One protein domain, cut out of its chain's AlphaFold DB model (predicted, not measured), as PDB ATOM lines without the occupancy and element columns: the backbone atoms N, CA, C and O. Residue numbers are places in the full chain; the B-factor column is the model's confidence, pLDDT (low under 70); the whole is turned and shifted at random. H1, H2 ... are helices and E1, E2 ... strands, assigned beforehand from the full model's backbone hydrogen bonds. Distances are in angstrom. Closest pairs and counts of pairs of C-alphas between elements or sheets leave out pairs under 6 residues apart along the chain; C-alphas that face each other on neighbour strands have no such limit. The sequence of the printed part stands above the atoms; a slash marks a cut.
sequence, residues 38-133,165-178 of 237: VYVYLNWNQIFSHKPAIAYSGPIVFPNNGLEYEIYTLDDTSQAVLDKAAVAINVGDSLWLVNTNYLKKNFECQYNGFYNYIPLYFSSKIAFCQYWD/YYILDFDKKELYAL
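This is residues 38 to 133 and 165 to 178 of the 237 residues of an uncharacterized protein of Sodaliphilus pleomorphus (UniProt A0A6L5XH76). One long, strongly twisted sheet of eight strands makes the body, and a two-stranded hairpin, E3 and E4, crosses over part of it as the smaller sheet of a sandwich. H2 and H3 sit over one face of the large sheet, and the short H1 is on the opposite face. The printed part has 110 residues, with three named helices and ten named strands in the order E1 H1 E2 E3 E4 H2 E5 E6 H3 E7 E8 E9 E10. The large sheet runs E2 E1 E5 E6 E7 E8 E9 E10, antiparallel throughout; the class is mixed, helices and strands. The whole is compact, with a radius of gyration of the C-alphas of 13.1 A, and spans 36 by 30 by 23 A.

E1, residues 38 to 41, is the antiparallel neighbour of the edge strand E2, residues 54 to 57, with N 40 and O 54 within hydrogen-bond range at 2.8 A. Between them in the chain, H1, residues 44 to 48, is on the sheet at a height of 5.6 A, over none of its strands. E2 runs on into E3, residues 60 to 65, across a break of 2 residues, at 93 degrees. E3 and E4, residues 68 to 72, form a hairpin, N 62 to O 70 2.9 A. These two make a sandwich, two sheets face to face, with the large sheet, their strands at 85 degrees to its strands. H2, residues 76 to 84, is on the large sheet at a height of 9.2 A. E5, residues 88 to 91, pairs with E1, N 39 to O 90 2.8 A, and forms a hairpin with E6, residues 95 to 99, N 89 to O 97 2.8 A. H3, residues 100 to 106, only just touches H2, with 3 pairs of C-alphas within 8 A, the closest Lys 84 and Asn 101 at 7.2 A. E7, residues 117 to 122, has staggered pairing: 117 to 119 with E6, N 98 to O 118 2.9 A, and 120 to 122 with E8, residues 127 to 130, N 121 to O 128 2.9 A. E9, residues 165 to 169, pairs with E8, N 129 to O 166 2.8 A, and forms a hairpin with the edge strand E10, residues 174 to 177, N 167 to O 176 2.9 A. In H1, H2 and H3 every O i to N i+4 pair is within hydrogen-bond range.

E1 begins at C-alpha 38 (43.121, -35.213, 13.157), and E10 ends at C-alpha 177 (25.797, -52.414, 26.389). From first to last C-alpha, E7 measures 15.4 A, E3 15.3 A and H2 11.8 A.

The two C-alphas farthest apart, Asp 75 and Leu 178, are 37.6 A apart. Residues 134 to 164 are not printed; C-alphas 133 and 165 are 12.4 A apart across the cut. Of the links printed whole, H3 to E7 is short and the others tight. Mean pLDDT of the printed part is 87.5, and no printed residue is under 70.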
ATOM      1  N   VAL A  38      44.393 -34.508  13.032       89.38
ATOM      2  CA  VAL A  38      43.121 -35.213  13.157       89.38
ATOM      3  C   VAL A  38      42.638 -35.586  11.767       89.38
ATOM      4  O   VAL A  38      42.283 -34.727  10.958       89.38
ATOM      5  N   TYR A  39      42.598 -36.882  11.502       93.00
ATOM      6  CA  TYR A  39      42.053 -37.454  10.284       93.00
ATOM      7  C   TYR A  39      40.567 -37.739  10.468       93.00
ATOM      8  O   TYR A  39      40.173 -38.482  11.364       93.00
ATOM      9  N   VAL A  40      39.726 -37.155   9.618       94.56
ATOM     10  CA  VAL A  40      38.268 -37.228   9.726       94.56
ATOM     11  C   VAL A  40      37.701 -38.222   8.725       94.56
ATOM     12  O   VAL A  40      37.988 -38.169   7.525       94.56
ATOM     13  N   TYR A  41      36.828 -39.090   9.224       95.75
ATOM     14  CA  TYR A  41      36.143 -40.119   8.460       95.75
ATOM     15  C   TYR A  41      34.639 -39.848   8.481       95.75
ATOM     16  O   TYR A  41      34.019 -39.723   9.536       95.75
ATOM     17  N   LEU A  42      34.039 -39.757   7.299       95.38
ATOM     18  CA  LEU A  42      32.624 -39.426   7.097       95.38
ATOM     19  C   LEU A  42      31.759 -40.669   6.845       95.38
ATOM     20  O   LEU A  42      30.539 -40.568   6.740       95.38
ATOM     21  N   ASN A  43      32.373 -41.845   6.701       92.19
ATOM     22  CA  ASN A  43      31.690 -43.130   6.573       92.19
ATOM     23  C   ASN A  43      32.620 -44.299   6.926       92.19
ATOM     24  O   ASN A  43      33.841 -44.158   6.973       92.19
ATOM     25  N   TRP A  44      32.032 -45.477   7.130       88.62
ATOM     26  CA  TRP A  44      32.760 -46.684   7.518       88.62
ATOM     27  C   TRP A  44      33.717 -47.208   6.443       88.62
ATOM     28  O   TRP A  44      34.804 -47.661   6.784       88.62
ATOM     29  N   ASN A  45      33.395 -47.071   5.153       87.75
ATOM     30  CA  ASN A  45      34.309 -47.487   4.079       87.75
ATOM     31  C   ASN A  45      35.639 -46.723   4.140       87.75
ATOM     32  O   ASN A  45      36.699 -47.298   3.899       87.75
ATOM     33  N   GLN A  46      35.603 -45.438   4.496       90.94
ATOM     34  CA  GLN A  46      36.808 -44.636   4.707       90.94
ATOM     35  C   GLN A  46      37.620 -45.136   5.908       90.94
ATOM     36  O   GLN A  46      38.838 -45.255   5.794       90.94
ATOM     37  N   ILE A  47      36.955 -45.461   7.026       89.00
ATOM     38  CA  ILE A  47      37.597 -45.994   8.245       89.00
ATOM     39  C   ILE A  47      38.350 -47.276   7.899       89.00
ATOM     40  O   ILE A  47      39.549 -47.395   8.122       89.00
ATOM     41  N   PHE A  48      37.650 -48.206   7.261       84.19
ATOM     42  CA  PHE A  48      38.176 -49.518   6.937       84.19
ATOM     43  C   PHE A  48      39.271 -49.534   5.869       84.19
ATOM     44  O   PHE A  48      40.123 -50.419   5.869       84.19
ATOM     45  N   SER A  49      39.239 -48.581   4.941       85.56
ATOM     46  CA  SER A  49      40.286 -48.431   3.928       85.56
ATOM     47  C   SER A  49      41.443 -47.545   4.393       85.56
ATOM     48  O   SER A  49      42.377 -47.348   3.616       85.56
ATOM     49  N   HIS A  50      41.387 -47.016   5.623       85.31
ATOM     50  CA  HIS A  50      42.325 -46.027   6.161       85.31
ATOM     51  C   HIS A  50      42.532 -44.833   5.212       85.31
ATOM     52  O   HIS A  50      43.647 -44.360   4.999       85.31
ATOM     53  N   LYS A  51      41.440 -44.362   4.594       91.25
ATOM     54  CA  LYS A  51      41.430 -43.222   3.666       91.25
ATOM     55  C   LYS A  51      40.557 -42.105   4.236       91.25
ATOM     56  O   LYS A  51      39.352 -42.099   3.967       91.25
ATOM     57  N   PRO A  52      41.121 -41.176   5.026       93.69
ATOM     58  CA  PRO A  52      40.344 -40.083   5.591       93.69
ATOM     59  C   PRO A  52      39.819 -39.150   4.501       93.69
ATOM     60  O   PRO A  52      40.439 -38.974   3.452       93.69
ATOM     61  N   ALA A  53      38.666 -38.542   4.763       94.38
ATOM     62  CA  ALA A  53      38.090 -37.543   3.870       94.38
ATOM     63  C   ALA A  53      38.809 -36.197   4.001       94.38
ATOM     64  O   ALA A  53      38.971 -35.479   3.017       94.38
ATOM     65  N   ILE A  54      39.175 -35.840   5.234       92.31
ATOM     66  CA  ILE A  54      39.730 -34.537   5.601       92.31
ATOM     67  C   ILE A  54      40.818 -34.762   6.654       92.31
ATOM     68  O   ILE A  54      40.725 -35.696   7.449       92.31
ATOM     69  N   ALA A  55      41.838 -33.909   6.666       90.50
ATOM     70  CA  ALA A  55      42.861 -33.869   7.702       90.50
ATOM     71  C   ALA A  55      42.965 -32.438   8.247       90.50
ATOM     72  O   ALA A  55      43.135 -31.498   7.469       90.50
ATOM     73  N   TYR A  56      42.861 -32.278   9.564       86.19
ATOM     74  CA  TYR A  56      43.019 -30.998  10.249       86.19
ATOM     75  C   TYR A  56      44.298 -31.007  11.083       86.19
ATOM     76  O   TYR A  56      44.475 -31.874  11.937       86.19
ATOM     77  N   SER A  57      45.181 -30.034  10.864       82.62
ATOM     78  CA  SER A  57      46.367 -29.817  11.698       82.62
ATOM     79  C   SER A  57      46.056 -28.856  12.845       82.62
ATOM     80  O   SER A  57      45.506 -27.781  12.596       82.62
ATOM     81  N   GLY A  58      46.422 -29.215  14.077       73.44
ATOM     82  CA  GLY A  58      46.249 -28.349  15.246       73.44
ATOM     83  C   GLY A  58      44.856 -28.258  15.899       73.44
ATOM     84  O   GLY A  58      44.652 -27.285  16.629       73.44
ATOM     85  N   PRO A  59      43.885 -29.183  15.707       82.88
ATOM     86  CA  PRO A  59      42.757 -29.272  16.632       82.88
ATOM     87  C   PRO A  59      43.222 -29.522  18.069       82.88
ATOM     88  O   PRO A  59      44.200 -30.228  18.307       82.88
ATOM     89  N   ILE A  60      42.480 -28.980  19.031       84.31
ATOM     90  CA  ILE A  60      42.684 -29.249  20.454       84.31
ATOM     91  C   ILE A  60      41.862 -30.484  20.810       84.31
ATOM     92  O   ILE A  60      40.640 -30.465  20.680       84.31
ATOM     93  N   VAL A  61      42.529 -31.541  21.275       84.50
ATOM     94  CA  VAL A  61      41.891 -32.766  21.772       84.50
ATOM     95  C   VAL A  61      42.014 -32.794  23.292       84.50
ATOM     96  O   VAL A  61      43.124 -32.781  23.825       84.50
ATOM     97  N   PHE A  62      40.883 -32.827  23.994       83.19
ATOM     98  CA  PHE A  62      40.837 -32.778  25.455       83.19
ATOM     99  C   PHE A  62      40.085 -33.988  26.028       83.19
ATOM    100  O   PHE A  62      38.926 -34.190  25.672       83.19
ATOM    101  N   PRO A  63      40.689 -34.796  26.919       80.00
ATOM    102  CA  PRO A  63      39.959 -35.849  27.615       80.00
ATOM    103  C   PRO A  63      39.044 -35.233  28.685       80.00
ATOM    104  O   PRO A  63      39.514 -34.666  29.668       80.00
ATOM    105  N   ASN A  64      37.730 -35.358  28.505       74.81
ATOM    106  CA  ASN A  64      36.722 -34.941  29.483       74.81
ATOM    107  C   ASN A  64      36.680 -35.908  30.686       74.81
ATOM    108  O   ASN A  64      36.589 -35.512  31.851       74.81
ATOM    109  N   ASN A  65      36.805 -37.206  30.395       73.44
ATOM    110  CA  ASN A  65      37.018 -38.260  31.381       73.44
ATOM    111  C   ASN A  65      37.952 -39.343  30.803       73.44
ATOM    112  O   ASN A  65      38.550 -39.158  29.746       73.44
ATOM    113  N   GLY A  66      38.100 -40.477  31.495       70.62
ATOM    114  CA  GLY A  66      39.010 -41.547  31.070       70.62
ATOM    115  C   GLY A  66      38.712 -42.165  29.695       70.62
ATOM    116  O   GLY A  66      39.592 -42.822  29.147       70.62
ATOM    117  N   LEU A  67      37.504 -41.986  29.145       80.44
ATOM    118  CA  LEU A  67      37.043 -42.562  27.875       80.44
ATOM    119  C   LEU A  67      36.172 -41.597  27.049       80.44
ATOM    120  O   LEU A  67      35.474 -42.025  26.133       80.44
ATOM    121  N   GLU A  68      36.179 -40.309  27.360       85.75
ATOM    122  CA  GLU A  68      35.406 -39.303  26.639       85.75
ATOM    123  C   GLU A  68      36.317 -38.138  26.281       85.75
ATOM    124  O   GLU A  68      37.072 -37.654  27.120       85.75
ATOM    125  N   TYR A  69      36.240 -37.698  25.031       88.38
ATOM    126  CA  TYR A  69      37.125 -36.715  24.433       88.38
ATOM    127  C   TYR A  69      36.313 -35.617  23.760       88.38
ATOM    128  O   TYR A  69      35.349 -35.886  23.047       88.38
ATOM    129  N   GLU A  70      36.745 -34.380  23.942       88.81
ATOM    130  CA  GLU A  70      36.269 -33.210  23.217       88.81
ATOM    131  C   GLU A  70      37.304 -32.769  22.191       88.81
ATOM    132  O   GLU A  70      38.510 -32.939  22.391       88.81
ATOM    133  N   ILE A  71      36.825 -32.224  21.072       88.88
ATOM    134  CA  ILE A  71      37.670 -31.844  19.943       88.88
ATOM    135  C   ILE A  71      37.232 -30.486  19.434       88.88
ATOM    136  O   ILE A  71      36.086 -30.318  19.007       88.88
ATOM    137  N   TYR A  72      38.170 -29.545  19.448       87.56
ATOM    138  CA  TYR A  72      37.933 -28.170  19.044       87.56
ATOM    139  C   TYR A  72      38.847 -27.765  17.897       87.56
ATOM    140  O   TYR A  72      40.065 -27.946  17.955       87.56
ATOM    141  N   THR A  73      38.266 -27.171  16.864       86.62
ATOM    142  CA  THR A  73      38.991 -26.505  15.779       86.62
ATOM    143  C   THR A  73      38.861 -24.995  15.906       86.62
ATOM    144  O   THR A  73      37.890 -24.486  16.458       86.62
ATOM    145  N   LEU A  74      39.834 -24.261  15.365       83.50
ATOM    146  CA  LEU A  74      39.859 -22.797  15.442       83.50
ATOM    147  C   LEU A  74      38.823 -22.111  14.536       83.50
ATOM    148  O   LEU A  74      38.571 -20.921  14.714       83.50
ATOM    149  N   ASP A  75      38.251 -22.826  13.563       87.19
ATOM    150  CA  ASP A  75      37.257 -22.291  12.635       87.19
ATOM    151  C   ASP A  75      35.918 -23.047  12.693       87.19
ATOM    152  O   ASP A  75      35.864 -24.272  12.841       87.19
ATOM    153  N   ASP A  76      34.828 -22.295  12.525       89.94
ATOM    154  CA  ASP A  76      33.452 -22.799  12.632       89.94
ATOM    155  C   ASP A  76      33.098 -23.830  11.551       89.94
ATOM    156  O   ASP A  76      32.215 -24.670  11.748       89.94
ATOM    157  N   THR A  77      33.757 -23.772  10.389       90.25
ATOM    158  CA  THR A  77      33.459 -24.679   9.273       90.25
ATOM    159  C   THR A  77      33.980 -26.075   9.585       90.25
ATOM    160  O   THR A  77      33.232 -27.051   9.481       90.25
ATOM    161  N   SER A  78      35.231 -26.169  10.031       88.56
ATOM    162  CA  SER A  78      35.843 -27.418  10.479       88.56
ATOM    163  C   SER A  78      35.121 -27.984  11.700       88.56
ATOM    164  O   SER A  78      34.843 -29.188  11.735       88.56
ATOM    165  N   GLN A  79      34.708 -27.125  12.642       91.06
ATOM    166  CA  GLN A  79      33.977 -27.560  13.833       91.06
ATOM    167  C   GLN A  79      32.630 -28.176  13.447       91.06
ATOM    168  O   GLN A  79      32.277 -29.261  13.903       91.06
ATOM    169  N   ALA A  80      31.898 -27.547  12.521       91.81
ATOM    170  CA  ALA A  80      30.626 -28.078  12.043       91.81
ATOM    171  C   ALA A  80      30.768 -29.461  11.382       91.81
ATOM    172  O   ALA A  80      29.859 -30.289  11.499       91.81
ATOM    173  N   VAL A  81      31.892 -29.730  10.706       92.31
ATOM    174  CA  VAL A  81      32.192 -31.059  10.154       92.31
ATOM    175  C   VAL A  81      32.386 -32.076  11.277       92.31
ATOM    176  O   VAL A  81      31.760 -33.139  11.229       92.31
ATOM    177  N   LEU A  82      33.199 -31.753  12.287       91.06
ATOM    178  CA  LEU A  82      33.426 -32.631  13.436       91.06
ATOM    179  C   LEU A  82      32.124 -32.918  14.186       91.06
ATOM    180  O   LEU A  82      31.844 -34.069  14.498       91.06
ATOM    181  N   ASP A  83      31.280 -31.921  14.415       89.56
ATOM    182  CA  ASP A  83      30.091 -32.110  15.247       89.56
ATOM    183  C   ASP A  83      28.983 -32.895  14.534       89.56
ATOM    184  O   ASP A  83      28.277 -33.694  15.159       89.56
ATOM    185  N   LYS A  84      28.801 -32.656  13.226       88.62
ATOM    186  CA  LYS A  84      27.582 -33.061  12.498       88.62
ATOM    187  C   LYS A  84      27.799 -34.111  11.419       88.62
ATOM    188  O   LYS A  84      26.846 -34.820  11.085       88.62
ATOM    189  N   ALA A  85      28.987 -34.163  10.823       90.56
ATOM    190  CA  ALA A  85      29.255 -34.988   9.646       90.56
ATOM    191  C   ALA A  85      30.216 -36.146   9.934       90.56
ATOM    192  O   ALA A  85      30.078 -37.207   9.327       90.56
ATOM    193  N   ALA A  86      31.172 -35.957  10.844       94.38
ATOM    194  CA  ALA A  86      32.134 -36.988  11.196       94.38
ATOM    195  C   ALA A  86      31.440 -38.225  11.787       94.38
ATOM    196  O   ALA A  86      30.619 -38.129  12.697       94.38
ATOM    197  N   VAL A  87      31.809 -39.394  11.267       94.56
ATOM    198  CA  VAL A  87      31.481 -40.701  11.848       94.56
ATOM    199  C   VAL A  87      32.499 -41.033  12.919       94.56
ATOM    200  O   VAL A  87      32.142 -41.348  14.050       94.56
ATOM    201  N   ALA A  88      33.770 -40.932  12.556       94.69
ATOM    202  CA  ALA A  88      34.890 -41.157  13.440       94.69
ATOM    203  C   ALA A  88      36.045 -40.247  13.043       94.69
ATOM    204  O   ALA A  88      36.081 -39.684  11.945       94.69
ATOM    205  N   ILE A  89      37.003 -40.146  13.941       93.88
ATOM    206  CA  ILE A  89      38.268 -39.492  13.700       93.88
ATOM    207  C   ILE A  89      39.415 -40.373  14.197       93.88
ATOM    208  O   ILE A  89      39.233 -41.238  15.059       93.88
ATOM    209  N   ASN A  90      40.599 -40.132  13.657       92.25
ATOM    210  CA  ASN A  90      41.843 -40.702  14.142       92.25
ATOM    211  C   ASN A  90      42.791 -39.550  14.496       92.25
ATOM    212  O   ASN A  90      43.006 -38.661  13.672       92.25
ATOM    213  N   VAL A  91      43.276 -39.527  15.737       87.50
ATOM    214  CA  VAL A  91      44.235 -38.531  16.231       87.50
ATOM    215  C   VAL A  91      45.636 -39.123  16.115       87.50
ATOM    216  O   VAL A  91      45.914 -40.181  16.698       87.50
ATOM    217  N   GLY A  92      46.496 -38.452  15.346       82.06
ATOM    218  CA  GLY A  92      47.810 -38.982  14.992       82.06
ATOM    219  C   GLY A  92      47.655 -40.293  14.224       82.06
ATOM    220  O   GLY A  92      46.918 -40.331  13.247       82.06
ATOM    221  N   ASP A  93      48.302 -41.356  14.707       72.44
ATOM    222  CA  ASP A  93      48.265 -42.685  14.076       72.44
ATOM    223  C   ASP A  93      47.601 -43.768  14.952       72.44
ATOM    224  O   ASP A  93      47.556 -44.940  14.573       72.44
ATOM    225  N   SER A  94      47.121 -43.427  16.155       79.44
ATOM    226  CA  SER A  94      46.848 -44.445  17.191       79.44
ATOM    227  C   SER A  94      45.492 -44.342  17.880       79.44
ATOM    228  O   SER A  94      44.903 -45.374  18.210       79.44
ATOM    229  N   LEU A  95      44.960 -43.135  18.076       88.44
ATOM    230  CA  LEU A  95      43.727 -42.947  18.834       88.44
ATOM    231  C   LEU A  95      42.532 -42.809  17.894       88.44
ATOM    232  O   LEU A  95      42.351 -41.787  17.239       88.44
ATOM    233  N   TRP A  96      41.688 -43.838  17.861       92.75
ATOM    234  CA  TRP A  96      40.417 -43.820  17.146       92.75
ATOM    235  C   TRP A  96      39.280 -43.392  18.060       92.75
ATOM    236  O   TRP A  96      39.062 -43.994  19.112       92.75
ATOM    237  N   LEU A  97      38.520 -42.389  17.626       93.81
ATOM    238  CA  LEU A  97      37.360 -41.894  18.352       93.81
ATOM    239  C   LEU A  97      36.137 -41.852  17.440       93.81
ATOM    240  O   LEU A  97      36.208 -41.358  16.319       93.81
ATOM    241  N   VAL A  98      34.996 -42.335  17.920       94.88
ATOM    242  CA  VAL A  98      33.719 -42.260  17.200       94.88
ATOM    243  C   VAL A  98      32.883 -41.097  17.718       94.88
ATOM    244  O   VAL A  98      32.841 -40.833  18.919       94.88
ATOM    245  N   ASN A  99      32.200 -40.413  16.803       94.38
ATOM    246  CA  ASN A  99      31.295 -39.327  17.143       94.38
ATOM    247  C   ASN A  99      30.000 -39.896  17.748       94.38
ATOM    248  O   ASN A  99      29.249 -40.632  17.098       94.38
ATOM    249  N   THR A 100      29.699 -39.529  18.991       92.31
ATOM    250  CA  THR A 100      28.500 -40.022  19.678       92.31
ATOM    251  C   THR A 100      27.195 -39.474  19.099       92.31
ATOM    252  O   THR A 100      26.187 -40.183  19.123       92.31
ATOM    253  N   ASN A 101      27.190 -38.279  18.498       90.38
ATOM    254  CA  ASN A 101      26.025 -37.751  17.779       90.38
ATOM    255  C   ASN A 101      25.711 -38.601  16.547       90.38
ATOM    256  O   ASN A 101      24.545 -38.891  16.271       90.38
ATOM    257  N   TYR A 102      26.747 -39.041  15.824       92.56
ATOM    258  CA  TYR A 102      26.576 -39.985  14.724       92.56
ATOM    259  C   TYR A 102      25.960 -41.296  15.226       92.56
ATOM    260  O   TYR A 102      24.975 -41.759  14.646       92.56
ATOM    261  N   LEU A 103      26.491 -41.858  16.317       91.88
ATOM    262  CA  LEU A 103      25.975 -43.094  16.907       91.88
ATOM    263  C   LEU A 103      24.509 -42.954  17.325       91.88
ATOM    264  O   LEU A 103      23.680 -43.725  16.861       91.88
ATOM    265  N   LYS A 104      24.165 -41.924  18.106       89.81
ATOM    266  CA  LYS A 104      22.789 -41.648  18.555       89.81
ATOM    267  C   LYS A 104      21.799 -41.468  17.402       89.81
ATOM    268  O   LYS A 104      20.625 -41.792  17.543       89.81
ATOM    269  N   LYS A 105      22.256 -40.922  16.272       89.56
ATOM    270  CA  LYS A 105      21.416 -40.680  15.092       89.56
ATOM    271  C   LYS A 105      21.219 -41.927  14.227       89.56
ATOM    272  O   LYS A 105      20.171 -42.056  13.600       89.56
ATOM    273  N   ASN A 106      22.231 -42.788  14.122       91.25
ATOM    274  CA  ASN A 106      22.258 -43.876  13.137       91.25
ATOM    275  C   ASN A 106      22.106 -45.271  13.746       91.25
ATOM    276  O   ASN A 106      21.821 -46.208  13.002       91.25
ATOM    277  N   PHE A 107      22.288 -45.399  15.059       91.31
ATOM    278  CA  PHE A 107      22.148 -46.637  15.805       91.31
ATOM    279  C   PHE A 107      21.113 -46.456  16.913       91.31
ATOM    280  O   PHE A 107      21.083 -45.428  17.592       91.31
ATOM    281  N   GLU A 108      20.287 -47.475  17.133       89.94
ATOM    282  CA  GLU A 108      19.441 -47.552  18.314       89.94
ATOM    283  C   GLU A 108      20.345 -47.710  19.542       89.94
ATOM    284  O   GLU A 108      20.904 -48.778  19.807       89.94
ATOM    285  N   CYS A 109      20.543 -46.602  20.256       82.00
ATOM    286  CA  CYS A 109      21.404 -46.539  21.424       82.00
ATOM    287  C   CYS A 109      20.556 -46.605  22.693       82.00
ATOM    288  O   CYS A 109      19.751 -45.718  22.966       82.00
ATOM    289  N   GLN A 110      20.788 -47.629  23.514       73.00
ATOM    290  CA  GLN A 110      20.147 -47.733  24.829       73.00
ATOM    291  C   GLN A 110      20.739 -46.742  25.852       73.00
ATOM    292  O   GLN A 110      20.215 -46.622  26.958       73.00
ATOM    293  N   TYR A 111      21.827 -46.042  25.500       72.81
ATOM    294  CA  TYR A 111      22.579 -45.176  26.403       72.81
ATOM    295  C   TYR A 111      22.533 -43.701  25.989       72.81
ATOM    296  O   TYR A 111      23.133 -43.279  25.000       72.81
ATOM    297  N   ASN A 112      21.844 -42.889  26.789       71.31
ATOM    298  CA  ASN A 112      21.687 -41.455  26.520       71.31
ATOM    299  C   ASN A 112      22.913 -40.626  26.920       71.31
ATOM    300  O   ASN A 112      23.111 -39.534  26.382       71.31
ATOM    301  N   GLY A 113      23.741 -41.155  27.822       76.31
ATOM    302  CA  GLY A 113      24.896 -40.455  28.375       76.31
ATOM    303  C   GLY A 113      26.081 -40.324  27.428       76.31
ATOM    304  O   GLY A 113      27.064 -39.749  27.828       76.31
ATOM    305  N   PHE A 114      26.040 -40.821  26.190       80.12
ATOM    306  CA  PHE A 114      27.176 -40.660  25.275       80.12
ATOM    307  C   PHE A 114      27.322 -39.201  24.841       80.12
ATOM    308  O   PHE A 114      26.557 -38.726  23.999       80.12
ATOM    309  N   TYR A 115      28.277 -38.492  25.424       78.88
ATOM    310  CA  TYR A 115      28.613 -37.126  25.051       78.88
ATOM    311  C   TYR A 115      29.915 -37.126  24.240       78.88
ATOM    312  O   TYR A 115      30.750 -38.016  24.383       78.88
ATOM    313  N   ASN A 116      30.057 -36.156  23.337       88.94
ATOM    314  CA  ASN A 116      31.294 -35.891  22.602       88.94
ATOM    315  C   ASN A 116      31.840 -37.091  21.790       88.94
ATOM    316  O   ASN A 116      31.091 -37.736  21.051       88.94
ATOM    317  N   TYR A 117      33.145 -37.353  21.853       92.56
ATOM    318  CA  TYR A 117      33.824 -38.446  21.163       92.56
ATOM    319  C   TYR A 117      34.272 -39.520  22.153       92.56
ATOM    320  O   TYR A 117      34.736 -39.205  23.243       92.56
ATOM    321  N   ILE A 118      34.177 -40.795  21.773       92.50
ATOM    322  CA  ILE A 118      34.563 -41.919  22.645       92.50
ATOM    323  C   ILE A 118      35.484 -42.898  21.904       92.50
ATOM    324  O   ILE A 118      35.354 -43.019  20.683       92.50
ATOM    325  N   PRO A 119      36.390 -43.616  22.598       92.44
ATOM    326  CA  PRO A 119      37.256 -44.618  21.996       92.44
ATOM    327  C   PRO A 119      36.491 -45.649  21.180       92.44
ATOM    328  O   PRO A 119      35.593 -46.332  21.685       92.44
ATOM    329  N   LEU A 120      36.897 -45.767  19.921       92.94
ATOM    330  CA  LEU A 120      36.410 -46.760  18.985       92.94
ATOM    331  C   LEU A 120      37.492 -47.816  18.782       92.94
ATOM    332  O   LEU A 120      38.586 -47.521  18.310       92.94
ATOM    333  N   TYR A 121      37.157 -49.061  19.088       90.75
ATOM    334  CA  TYR A 121      38.013 -50.212  18.853       90.75
ATOM    335  C   TYR A 121      37.358 -51.098  17.813       90.75
ATOM    336  O   TYR A 121      36.178 -51.435  17.924       90.75
ATOM    337  N   PHE A 122      38.111 -51.487  16.798       86.69
ATOM    338  CA  PHE A 122      37.593 -52.369  15.772       86.69
ATOM    339  C   PHE A 122      38.697 -53.224  15.170       86.69
ATOM    340  O   PHE A 122      39.844 -52.803  15.049       86.69
ATOM    341  N   SER A 123      38.319 -54.432  14.777       80.06
ATOM    342  CA  SER A 123      39.090 -55.271  13.872       80.06
ATOM    343  C   SER A 123      38.284 -55.489  12.599       80.06
ATOM    344  O   SER A 123      37.200 -54.930  12.421       80.06
ATOM    345  N   SER A 124      38.778 -56.335  11.700       70.88
ATOM    346  CA  SER A 124      37.963 -56.755  10.567       70.88
ATOM    347  C   SER A 124      36.723 -57.537  10.996       70.88
ATOM    348  O   SER A 124      35.906 -57.760  10.126       70.88
ATOM    349  N   LYS A 125      36.549 -57.935  12.269       80.50
ATOM    350  CA  LYS A 125      35.507 -58.876  12.736       80.50
ATOM    351  C   LYS A 125      34.556 -58.323  13.802       80.50
ATOM    352  O   LYS A 125      33.420 -58.774  13.899       80.50
ATOM    353  N   ILE A 126      34.997 -57.369  14.618       86.69
ATOM    354  CA  ILE A 126      34.160 -56.730  15.643       86.69
ATOM    355  C   ILE A 126      34.472 -55.241  15.768       86.69
ATOM    356  O   ILE A 126      35.631 -54.857  15.663       86.69
ATOM    357  N   ALA A 127      33.452 -54.416  16.018       91.75
ATOM    358  CA  ALA A 127      33.603 -53.019  16.417       91.75
ATOM    359  C   ALA A 127      32.880 -52.773  17.746       91.75
ATOM    360  O   ALA A 127      31.748 -53.222  17.952       91.75
ATOM    361  N   PHE A 128      33.536 -52.067  18.658       93.31
ATOM    362  CA  PHE A 128      33.005 -51.752  19.973       93.31
ATOM    363  C   PHE A 128      33.568 -50.431  20.505       93.31
ATOM    364  O   PHE A 128      34.655 -49.996  20.131       93.31
ATOM    365  N   CYS A 129      32.833 -49.819  21.424       92.50
ATOM    366  CA  CYS A 129      33.260 -48.642  22.165       92.50
ATOM    367  C   CYS A 129      33.494 -48.984  23.631       92.50
ATOM    368  O   CYS A 129      32.906 -49.926  24.173       92.50
ATOM    369  N   GLN A 130      34.320 -48.171  24.281       87.56
ATOM    370  CA  GLN A 130      34.398 -48.127  25.735       87.56
ATOM    371  C   GLN A 130      33.837 -46.792  26.219       87.56
ATOM    372  O   GLN A 130      34.174 -45.759  25.647       87.56
ATOM    373  N   TYR A 131      32.993 -46.812  27.253       85.44
ATOM    374  CA  TYR A 131      32.407 -45.590  27.800       85.44
ATOM    375  C   TYR A 131      32.028 -45.714  29.278       85.44
ATOM    376  O   TYR A 131      31.534 -46.760  29.703       85.44
ATOM    377  N   TRP A 132      32.190 -44.609  30.011       79.31
ATOM    378  CA  TRP A 132      31.642 -44.369  31.346       79.31
ATOM    379  C   TRP A 132      31.116 -42.932  31.417       79.31
ATOM    380  O   TRP A 132      31.774 -42.024  30.910       79.31
ATOM    381  N   ASP A 133      29.955 -42.725  32.043       74.50
ATOM    382  CA  ASP A 133      29.420 -41.372  32.295       74.50
ATOM    383  C   ASP A 133      29.835 -40.793  33.654       74.50
ATOM    384  O   ASP A 133      29.407 -39.697  34.024       74.50
ATOM    385  N   TYR A 165      31.794 -51.918  28.048       89.81
ATOM    386  CA  TYR A 165      31.881 -52.170  26.612       89.81
ATOM    387  C   TYR A 165      30.514 -52.062  25.947       89.81
ATOM    388  O   TYR A 165      29.532 -52.622  26.442       89.81
ATOM    389  N   TYR A 166      30.478 -51.404  24.794       92.12
ATOM    390  CA  TYR A 166      29.294 -51.267  23.954       92.12
ATOM    391  C   TYR A 166      29.605 -51.789  22.557       92.12
ATOM    392  O   TYR A 166      30.591 -51.376  21.960       92.12
ATOM    393  N   ILE A 167      28.795 -52.705  22.038       92.50
ATOM    394  CA  ILE A 167      29.035 -53.337  20.735       92.50
ATOM    395  C   ILE A 167      28.239 -52.611  19.659       92.50
ATOM    396  O   ILE A 167      27.056 -52.329  19.863       92.50
ATOM    397  N   LEU A 168      28.884 -52.346  18.522       93.00
ATOM    398  CA  LEU A 168      28.233 -51.815  17.332       93.00
ATOM    399  C   LEU A 168      27.756 -52.989  16.475       93.00
ATOM    400  O   LEU A 168      28.565 -53.710  15.890       93.00
ATOM    401  N   ASP A 169      26.442 -53.172  16.392       90.31
ATOM    402  CA  ASP A 169      25.805 -54.124  15.483       90.31
ATOM    403  C   ASP A 169      25.341 -53.370  14.233       90.31
ATOM    404  O   ASP A 169      24.332 -52.662  14.246       90.31
ATOM    405  N   PHE A 170      26.118 -53.487  13.154       88.00
ATOM    406  CA  PHE A 170      25.845 -52.818  11.882       88.00
ATOM    407  C   PHE A 170      24.601 -53.353  11.173       88.00
ATOM    408  O   PHE A 170      23.901 -52.578  10.519       88.00
ATOM    409  N   ASP A 171      24.314 -54.646  11.326       86.06
ATOM    410  CA  ASP A 171      23.194 -55.306  10.658       86.06
ATOM    411  C   ASP A 171      21.868 -54.860  11.267       86.06
ATOM    412  O   ASP A 171      20.930 -54.499  10.552       86.06
ATOM    413  N   LYS A 172      21.798 -54.839  12.602       89.38
ATOM    414  CA  LYS A 172      20.612 -54.364  13.327       89.38
ATOM    415  C   LYS A 172      20.577 -52.853  13.501       89.38
ATOM    416  O   LYS A 172      19.536 -52.322  13.870       89.38
ATOM    417  N   LYS A 173      21.691 -52.166  13.226       89.81
ATOM    418  CA  LYS A 173      21.905 -50.754  13.571       89.81
ATOM    419  C   LYS A 173      21.623 -50.504  15.048       89.81
ATOM    420  O   LYS A 173      20.920 -49.567  15.407       89.81
ATOM    421  N   GLU A 174      22.178 -51.347  15.909       92.19
ATOM    422  CA  GLU A 174      22.048 -51.229  17.361       92.19
ATOM    423  C   GLU A 174      23.406 -50.924  17.987       92.19
ATOM    424  O   GLU A 174      24.435 -51.474  17.587       92.19
ATOM    425  N   LEU A 175      23.400 -50.069  19.006       91.81
ATOM    426  CA  LEU A 175      24.541 -49.862  19.884       91.81
ATOM    427  C   LEU A 175      24.150 -50.277  21.288       91.81
ATOM    428  O   LEU A 175      23.313 -49.644  21.941       91.81
ATOM    429  N   TYR A 176      24.756 -51.362  21.754       90.88
ATOM    430  CA  TYR A 176      24.254 -52.030  22.935       90.88
ATOM    431  C   TYR A 176      25.324 -52.296  23.986       90.88
ATOM    432  O   TYR A 176      26.434 -52.727  23.683       90.88
ATOM    433  N   ALA A 177      24.954 -52.088  25.249       90.06
ATOM    434  CA  ALA A 177      25.797 -52.414  26.389       90.06
ATOM    435  C   ALA A 177      26.030 -53.924  26.495       90.06
ATOM    436  O   ALA A 177      25.092 -54.725  26.367       90.06
ATOM    437  N   LEU A 178      27.269 -54.317  26.767       90.94
ATOM    438  CA  LEU A 178      27.624 -55.708  26.969       90.94
ATOM    439  C   LEU A 178      27.231 -56.168  28.379       90.94
ATOM    440  O   LEU A 178      27.842 -55.779  29.370       90.94
TER     441      LEU A 178